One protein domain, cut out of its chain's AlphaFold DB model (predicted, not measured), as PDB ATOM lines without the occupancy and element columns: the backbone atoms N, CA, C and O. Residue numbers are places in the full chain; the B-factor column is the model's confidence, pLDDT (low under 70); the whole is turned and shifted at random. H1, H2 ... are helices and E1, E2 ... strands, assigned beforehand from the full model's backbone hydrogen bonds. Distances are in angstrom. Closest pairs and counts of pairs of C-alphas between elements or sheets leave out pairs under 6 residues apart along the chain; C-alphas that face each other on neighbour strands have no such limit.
ATOM      1  N   THR A 365     -28.811  13.167  16.220       97.44
ATOM      2  CA  THR A 365     -27.644  13.196  17.121       97.44
ATOM      3  C   THR A 365     -27.799  12.213  18.278       97.44
ATOM      4  O   THR A 365     -28.832  12.178  18.943       97.44
ATOM      5  N   CYS A 366     -26.761  11.422  18.556       97.81
ATOM      6  CA  CYS A 366     -26.716  10.566  19.738       97.81
ATOM      7  C   CYS A 366     -26.293  11.365  20.974       97.81
ATOM      8  O   CYS A 366     -25.156  11.833  21.054       97.81
ATOM      9  N   THR A 367     -27.185  11.469  21.957       96.56
ATOM     10  CA  THR A 367     -26.963  12.208  23.212       96.56
ATOM     11  C   THR A 367     -26.263  11.388  24.296       96.56
ATOM     12  O   THR A 367     -25.808  11.946  25.287       96.56
ATOM     13  N   SER A 368     -26.155  10.069  24.124       95.19
ATOM     14  CA  SER A 368     -25.524   9.177  25.106       95.19
ATOM     15  C   SER A 368     -23.999   9.084  24.961       95.19
ATOM     16  O   SER A 368     -23.332   8.485  25.803       95.19
ATOM     17  N   CYS A 369     -23.421   9.652  23.900       95.12
ATOM     18  CA  CYS A 369     -21.971   9.725  23.724       95.12
ATOM     19  C   CYS A 369     -21.381  10.944  24.438       95.12
ATOM     20  O   CYS A 369     -21.977  12.014  24.429       95.12
ATOM     21  N   ILE A 370     -20.163  10.797  24.980       95.31
ATOM     22  CA  ILE A 370     -19.397  11.916  25.565       95.31
ATOM     23  C   ILE A 370     -19.187  13.017  24.517       95.31
ATOM     24  O   ILE A 370     -19.319  14.200  24.813       95.31
ATOM     25  N   THR A 371     -18.891  12.617  23.281       95.69
ATOM     26  CA  THR A 371     -18.872  13.497  22.115       95.69
ATOM     27  C   THR A 371     -20.109  13.218  21.256       95.69
ATOM     28  O   THR A 371     -20.295  12.075  20.823       95.69
ATOM     29  N   PRO A 372     -20.976  14.216  21.003       95.56
ATOM     30  CA  PRO A 372     -22.168  14.017  20.187       95.56
ATOM     31  C   PRO A 372     -21.782  13.499  18.801       95.56
ATOM     32  O   PRO A 372     -20.935  14.075  18.122       95.56
ATOM     33  N   THR A 373     -22.393  12.389  18.393       96.62
ATOM     34  CA  THR A 373     -22.211  11.827  17.047       96.62
ATOM     35  C   THR A 373     -23.479  12.077  16.246       96.62
ATOM     36  O   THR A 373     -24.571  11.757  16.718       96.62
ATOM     37  N   CYS A 374     -23.331  12.678  15.066       96.75
ATOM     38  CA  CYS A 374     -24.442  13.042  14.187       96.75
ATOM     39  C   CYS A 374     -24.563  12.044  13.028       96.75
ATOM     40  O   CYS A 374     -23.562  11.575  12.489       96.75
ATOM     41  N   PHE A 375     -25.798  11.747  12.631       96.81
ATOM     42  CA  PHE A 375     -26.154  10.812  11.570       96.81
ATOM     43  C   PHE A 375     -27.147  11.475  10.618       96.81
ATOM     44  O   PHE A 375     -28.033  12.205  11.050       96.81
ATOM     45  N   THR A 376     -27.047  11.195   9.324       95.75
ATOM     46  CA  THR A 376     -28.009  11.694   8.324       95.75
ATOM     47  C   THR A 376     -29.308  10.886   8.308       95.75
ATOM     48  O   THR A 376     -30.337  11.371   7.852       95.75
ATOM     49  N   LEU A 377     -29.290   9.653   8.829       95.69
ATOM     50  CA  LEU A 377     -30.437   8.747   8.847       95.69
ATOM     51  C   LEU A 377     -30.727   8.238  10.263       95.69
ATOM     52  O   LEU A 377     -29.832   7.763  10.968       95.69
ATOM     53  N   ALA A 378     -32.008   8.207  10.638       96.00
ATOM     54  CA  ALA A 378     -32.462   7.679  11.928       96.00
ATOM     55  C   ALA A 378     -32.037   6.214  12.167       96.00
ATOM     56  O   ALA A 378     -31.743   5.815  13.295       96.00
ATOM     57  N   LYS A 379     -31.960   5.402  11.101       94.25
ATOM     58  CA  LYS A 379     -31.538   3.993  11.185       94.25
ATOM     59  C   LYS A 379     -30.087   3.839  11.659       94.25
ATOM     60  O   LYS A 379     -29.780   2.887  12.377       94.25
ATOM     61  N   ASP A 380     -29.216   4.779  11.293       95.56
ATOM     62  CA  ASP A 380     -27.801   4.739  11.656       95.56
ATOM     63  C   ASP A 380     -27.602   5.193  13.101       95.56
ATOM     64  O   ASP A 380     -26.853   4.547  13.836       95.56
ATOM     65  N   LEU A 381     -28.370   6.196  13.553       97.00
ATOM     66  CA  LEU A 381     -28.457   6.548  14.972       97.00
ATOM     67  C   LEU A 381     -28.908   5.343  15.808       97.00
ATOM     68  O   LEU A 381     -28.259   5.005  16.797       97.00
ATOM     69  N   LYS A 382     -29.977   4.647  15.400       94.19
ATOM     70  CA  LYS A 382     -30.460   3.456  16.116       94.19
ATOM     71  C   LYS A 382     -29.384   2.372  16.195       94.19
ATOM     72  O   LYS A 382     -29.087   1.876  17.277       94.19
ATOM     73  N   ARG A 383     -28.734   2.054  15.070       91.94
ATOM     74  CA  ARG A 383     -27.633   1.080  15.031       91.94
ATOM     75  C   ARG A 383     -26.474   1.497  15.936       91.94
ATOM     76  O   ARG A 383     -25.886   0.648  16.606       91.94
ATOM     77  N   HIS A 384     -26.139   2.783  15.961       94.94
ATOM     78  CA  HIS A 384     -25.132   3.325  16.859       94.94
ATOM     79  C   HIS A 384     -25.533   3.105  18.322       94.94
ATOM     80  O   HIS A 384     -24.753   2.504  19.059       94.94
ATOM     81  N   VAL A 385     -26.749   3.494  18.717       94.25
ATOM     82  CA  VAL A 385     -27.254   3.329  20.087       94.25
ATOM     83  C   VAL A 385     -27.235   1.864  20.508       94.25
ATOM     84  O   VAL A 385     -26.645   1.536  21.536       94.25
ATOM     85  N   ASP A 386     -27.746   0.966  19.669       86.50
ATOM     86  CA  ASP A 386     -27.763  -0.472  19.949       86.50
ATOM     87  C   ASP A 386     -26.348  -1.056  20.087       86.50
ATOM     88  O   ASP A 386     -26.087  -1.961  20.884       86.50
ATOM     89  N   SER A 387     -25.400  -0.522  19.315       85.88
ATOM     90  CA  SER A 387     -24.024  -1.008  19.286       85.88
ATOM     91  C   SER A 387     -23.101  -0.366  20.322       85.88
ATOM     92  O   SER A 387     -22.080  -0.964  20.644       85.88
ATOM     93  N   ILE A 388     -23.393   0.817  20.845       90.38
ATOM     94  CA  ILE A 388     -22.500   1.503  21.789       90.38
ATOM     95  C   ILE A 388     -23.111   1.522  23.187       90.38
ATOM     96  O   ILE A 388     -22.414   1.196  24.149       90.38
ATOM     97  N   HIS A 389     -24.408   1.807  23.288       91.62
ATOM     98  CA  HIS A 389     -25.082   2.104  24.554       91.62
ATOM     99  C   HIS A 389     -25.919   0.932  25.054       91.62
ATOM    100  O   HIS A 389     -25.849   0.582  26.229       91.62
ATOM    101  N   SER A 390     -26.633   0.258  24.152       85.75
ATOM    102  CA  SER A 390     -27.578  -0.808  24.508       85.75
ATOM    103  C   SER A 390     -27.013  -2.215  24.320       85.75
ATOM    104  O   SER A 390     -27.779  -3.172  24.222       85.75
ATOM    105  N   ARG A 391     -25.682  -2.383  24.258       82.19
ATOM    106  CA  ARG A 391     -25.096  -3.721  24.093       82.19
ATOM    107  C   ARG A 391     -25.394  -4.573  25.327       82.19
ATOM    108  O   ARG A 391     -24.865  -4.256  26.398       82.19
ATOM    109  N   PRO A 392     -26.153  -5.676  25.194       82.00
ATOM    110  CA  PRO A 392     -26.340  -6.598  26.298       82.00
ATOM    111  C   PRO A 392     -24.974  -7.110  26.759       82.00
ATOM    112  O   PRO A 392     -24.129  -7.527  25.958       82.00
ATOM    113  N   LYS A 393     -24.736  -7.000  28.065       91.62
ATOM    114  CA  LYS A 393     -23.507  -7.455  28.711       91.62
ATOM    115  C   LYS A 393     -23.700  -8.915  29.080       91.62
ATOM    116  O   LYS A 393     -24.478  -9.227  29.971       91.62
ATOM    117  N   PHE A 394     -22.989  -9.805  28.399       94.44
ATOM    118  CA  PHE A 394     -23.034 -11.231  28.709       94.44
ATOM    119  C   PHE A 394     -21.852 -11.593  29.607       94.44
ATOM    120  O   PHE A 394     -20.702 -11.314  29.256       94.44
ATOM    121  N   TYR A 395     -22.116 -12.220  30.748       96.75
ATOM    122  CA  TYR A 395     -21.090 -12.691  31.678       96.75
ATOM    123  C   TYR A 395     -21.000 -14.213  31.651       96.75
ATOM    124  O   TYR A 395     -21.947 -14.902  31.284       96.75
ATOM    125  N   CYS A 396     -19.838 -14.751  32.014       96.31
ATOM    126  CA  CYS A 396     -19.693 -16.189  32.178       96.31
ATOM    127  C   CYS A 396     -20.264 -16.628  33.534       96.31
ATOM    128  O   CYS A 396     -19.786 -16.182  34.570       96.31
ATOM    129  N   GLU A 397     -21.218 -17.554  33.542       95.75
ATOM    130  CA  GLU A 397     -21.888 -18.017  34.773       95.75
ATOM    131  C   GLU A 397     -20.965 -18.819  35.714       95.75
ATOM    132  O   GLU A 397     -21.208 -18.932  36.915       95.75
ATOM    133  N   MET A 398     -19.846 -19.337  35.200       94.50
ATOM    134  CA  MET A 398     -18.855 -20.058  36.004       94.50
ATOM    135  C   MET A 398     -18.196 -19.131  37.041       94.50
ATOM    136  O   MET A 398     -17.339 -18.320  36.688       94.50
ATOM    137  N   ARG A 399     -18.518 -19.300  38.333       94.62
ATOM    138  CA  ARG A 399     -18.026 -18.460  39.455       94.62
ATOM    139  C   ARG A 399     -16.498 -18.346  39.554       94.62
ATOM    140  O   ARG A 399     -15.976 -17.341  40.043       94.62
ATOM    141  N   ALA A 400     -15.769 -19.372  39.118       94.75
ATOM    142  CA  ALA A 400     -14.304 -19.391  39.109       94.75
ATOM    143  C   ALA A 400     -13.690 -18.721  37.863       94.75
ATOM    144  O   ALA A 400     -12.475 -18.572  37.772       94.75
ATOM    145  N   CYS A 401     -14.506 -18.314  36.890       96.25
ATOM    146  CA  CYS A 401     -14.025 -17.697  35.667       96.25
ATOM    147  C   CYS A 401     -13.606 -16.242  35.902       96.25
ATOM    148  O   CYS A 401     -14.335 -15.459  36.502       96.25
ATOM    149  N   SER A 402     -12.476 -15.833  35.319       97.19
ATOM    150  CA  SER A 402     -12.035 -14.431  35.316       97.19
ATOM    151  C   SER A 402     -12.977 -13.484  34.566       97.19
ATOM    152  O   SER A 402     -12.831 -12.273  34.669       97.19
ATOM    153  N   ARG A 403     -13.941 -14.016  33.803       97.06
ATOM    154  CA  ARG A 403     -14.991 -13.257  33.105       97.06
ATOM    155  C   ARG A 403     -16.385 -13.484  33.688       97.06
ATOM    156  O   ARG A 403     -17.378 -13.275  32.988       97.06
ATOM    157  N   SER A 404     -16.466 -13.935  34.938       96.44
ATOM    158  CA  SER A 404     -17.736 -13.969  35.656       96.44
ATOM    159  C   SER A 404     -18.214 -12.568  36.017       96.44
ATOM    160  O   SER A 404     -17.436 -11.605  36.024       96.44
ATOM    161  N   GLU A 405     -19.499 -12.467  36.336       96.69
ATOM    162  CA  GLU A 405     -20.073 -11.248  36.893       96.69
ATOM    163  C   GLU A 405     -19.289 -10.823  38.149       96.69
ATOM    164  O   GLU A 405     -18.845 -11.663  38.939       96.69
ATOM    165  N   GLY A 406     -18.996  -9.526  38.256       94.62
ATOM    166  CA  GLY A 406     -18.186  -8.943  39.333       94.62
ATOM    167  C   GLY A 406     -16.662  -9.122  39.227       94.62
ATOM    168  O   GLY A 406     -15.944  -8.444  39.954       94.62
ATOM    169  N   LYS A 407     -16.138  -9.977  38.332       95.06
ATOM    170  CA  LYS A 407     -14.681 -10.243  38.232       95.06
ATOM    171  C   LYS A 407     -14.015  -9.737  36.958       95.06
ATOM    172  O   LYS A 407     -12.820  -9.453  36.976       95.06
ATOM    173  N   GLY A 408     -14.747  -9.634  35.850       93.12
ATOM    174  CA  GLY A 408     -14.140  -9.302  34.563       93.12
ATOM    175  C   GLY A 408     -15.024  -8.528  33.602       93.12
ATOM    176  O   GLY A 408     -16.184  -8.219  33.867       93.12
ATOM    177  N   ARG A 409     -14.442  -8.213  32.439       94.38
ATOM    178  CA  ARG A 409     -15.129  -7.494  31.364       94.38
ATOM    179  C   ARG A 409     -16.183  -8.398  30.703       94.38
ATOM    180  O   ARG A 409     -15.819  -9.502  30.282       94.38
ATOM    181  N   PRO A 410     -17.436  -7.930  30.539       94.88
ATOM    182  CA  PRO A 410     -18.473  -8.693  29.853       94.88
ATOM    183  C   PRO A 410     -18.147  -8.893  28.375       94.88
ATOM    184  O   PRO A 410     -17.411  -8.118  27.752       94.88
ATOM    185  N   PHE A 411     -18.753  -9.919  27.789       93.62
ATOM    186  CA  PHE A 411     -18.796 -10.086  26.348       93.62
ATOM    187  C   PHE A 411     -19.823  -9.130  25.756       93.62
ATOM    188  O   PHE A 411     -20.927  -8.967  26.267       93.62
ATOM    189  N   ASN A 412     -19.446  -8.517  24.640       88.88
ATOM    190  CA  ASN A 412     -20.306  -7.630  23.863       88.88
ATOM    191  C   ASN A 412     -21.306  -8.383  22.969       88.88
ATOM    192  O   ASN A 412     -22.162  -7.752  22.356       88.88
ATOM    193  N   ARG A 413     -21.139  -9.703  22.824       88.62
ATOM    194  CA  ARG A 413     -21.965 -10.574  21.986       88.62
ATOM    195  C   ARG A 413     -22.052 -11.976  22.586       88.62
ATOM    196  O   ARG A 413     -21.062 -12.482  23.122       88.62
ATOM    197  N   MET A 414     -23.204 -12.620  22.416       91.00
ATOM    198  CA  MET A 414     -23.477 -13.962  22.939       91.00
ATOM    199  C   MET A 414     -22.578 -15.041  22.314       91.00
ATOM    200  O   MET A 414     -22.121 -15.944  23.004       91.00
ATOM    201  N   ASP A 415     -22.234 -14.934  21.027       90.25
ATOM    202  CA  ASP A 415     -21.357 -15.904  20.352       90.25
ATOM    203  C   ASP A 415     -19.938 -15.926  20.940       90.25
ATOM    204  O   ASP A 415     -19.315 -16.985  21.042       90.25
ATOM    205  N   ASN A 416     -19.449 -14.772  21.399       95.19
ATOM    206  CA  ASN A 416     -18.171 -14.685  22.098       95.19
ATOM    207  C   ASN A 416     -18.239 -15.334  23.485       95.19
ATOM    208  O   ASN A 416     -17.277 -15.998  23.875       95.19
ATOM    209  N   LEU A 417     -19.366 -15.192  24.197       95.62
ATOM    210  CA  LEU A 417     -19.596 -15.910  25.452       95.62
ATOM    211  C   LEU A 417     -19.614 -17.426  25.207       95.62
ATOM    212  O   LEU A 417     -18.869 -18.151  25.858       95.62
ATOM    213  N   VAL A 418     -20.377 -17.912  24.224       94.62
ATOM    214  CA  VAL A 418     -20.455 -19.350  23.904       94.62
ATOM    215  C   VAL A 418     -19.083 -19.914  23.521       94.62
ATOM    216  O   VAL A 418     -18.682 -20.965  24.021       94.62
ATOM    217  N   ARG A 419     -18.318 -19.208  22.676       95.38
ATOM    218  CA  ARG A 419     -16.950 -19.614  22.304       95.38
ATOM    219  C   ARG A 419     -16.019 -19.633  23.514       95.38
ATOM    220  O   ARG A 419     -15.204 -20.546  23.649       95.38
ATOM    221  N   HIS A 420     -16.135 -18.651  24.406       96.00
ATOM    222  CA  HIS A 420     -15.385 -18.632  25.656       96.00
ATOM    223  C   HIS A 420     -15.735 -19.830  26.538       96.00
ATOM    224  O   HIS A 420     -14.833 -20.524  26.990       96.00
ATOM    225  N   VAL A 421     -17.023 -20.109  26.730       95.44
ATOM    226  CA  VAL A 421     -17.485 -21.220  27.563       95.44
ATOM    227  C   VAL A 421     -16.992 -22.555  27.012       95.44
ATOM    228  O   VAL A 421     -16.421 -23.348  27.753       95.44
ATOM    229  N   ARG A 422     -17.082 -22.769  25.695       94.44
ATOM    230  CA  ARG A 422     -16.552 -23.980  25.050       94.44
ATOM    231  C   ARG A 422     -15.030 -24.103  25.154       94.44
ATOM    232  O   ARG A 422     -14.530 -25.195  25.379       94.44
ATOM    233  N   SER A 423     -14.289 -23.007  24.989       95.69
ATOM    234  CA  SER A 423     -12.816 -23.044  24.996       95.69
ATOM    235  C   SER A 423     -12.206 -23.102  26.397       95.69
ATOM    236  O   SER A 423     -11.151 -23.703  26.572       95.69
ATOM    237  N   ARG A 424     -12.837 -22.475  27.398       96.00
ATOM    238  CA  ARG A 424     -12.301 -22.366  28.765       96.00
ATOM    239  C   ARG A 424     -12.934 -23.342  29.751       96.00
ATOM    240  O   ARG A 424     -12.255 -23.736  30.689       96.00
ATOM    241  N   HIS A 425     -14.177 -23.760  29.517       93.69
ATOM    242  CA  HIS A 425     -14.942 -24.636  30.421       93.69
ATOM    243  C   HIS A 425     -15.350 -25.955  29.756       93.69
ATOM    244  O   HIS A 425     -16.229 -26.646  30.266       93.69
ATOM    245  N   GLY A 426     -14.715 -26.286  28.624       74.00
ATOM    246  CA  GLY A 426     -15.137 -27.191  27.544       74.00
ATOM    247  C   GLY A 426     -15.577 -28.627  27.839       74.00
ATOM    248  O   GLY A 426     -15.677 -29.396  26.889       74.00
TER     249      GLY A 426
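What this domain is: This is residues 365 to 426 of the 432 residues of an uncharacterized protein of Rhynchosporium commune (UniProt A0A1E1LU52). Two small lobes stand end to end in a rod: the first holds strand E1 and helix H1, the second holds helix H2 and a loop folded back beside it. Residues 389 to 413, with no named element, lead from one lobe into the other and make that loop. The 62 printed residues have E1, H1 and H2 in that order, mostly helix, with under half of the residues in named elements. The whole is only just loose, close to extended, with a radius of gyration of the C-alphas of 15.5 A and spans of 45 by 20 by 12 A.

How they stand to each other: Start at residues 365 to 366, which pair antiparallel with residues 373 to 374 of E1, residues 373 to 375; E1 pairs with no named strand. A tight link leads to H1, residues 378 to 388; the closest C-alphas of E1 and H1, those of Phe 375 and Leu 381, are 5.9 A apart. H2, residues 414 to 424, is apart from E1 and H1. In H1 and H2 every O i to N i+4 pair is within hydrogen-bond range.

Where its parts are: Find C-alpha 378 at (-32.462, 7.679, 11.928), where H1 begins and runs 15.3 A. H2 runs 15.1 A to C-alpha 424 at (-12.301, -22.366, 28.765).

The domain as a whole: The two C-alphas farthest apart, those of Thr 376 and Ala 400, are 45.8 A apart. The link from H1 to H2 is long, the printed part has no cut, and no printed residue has a pLDDT under 70.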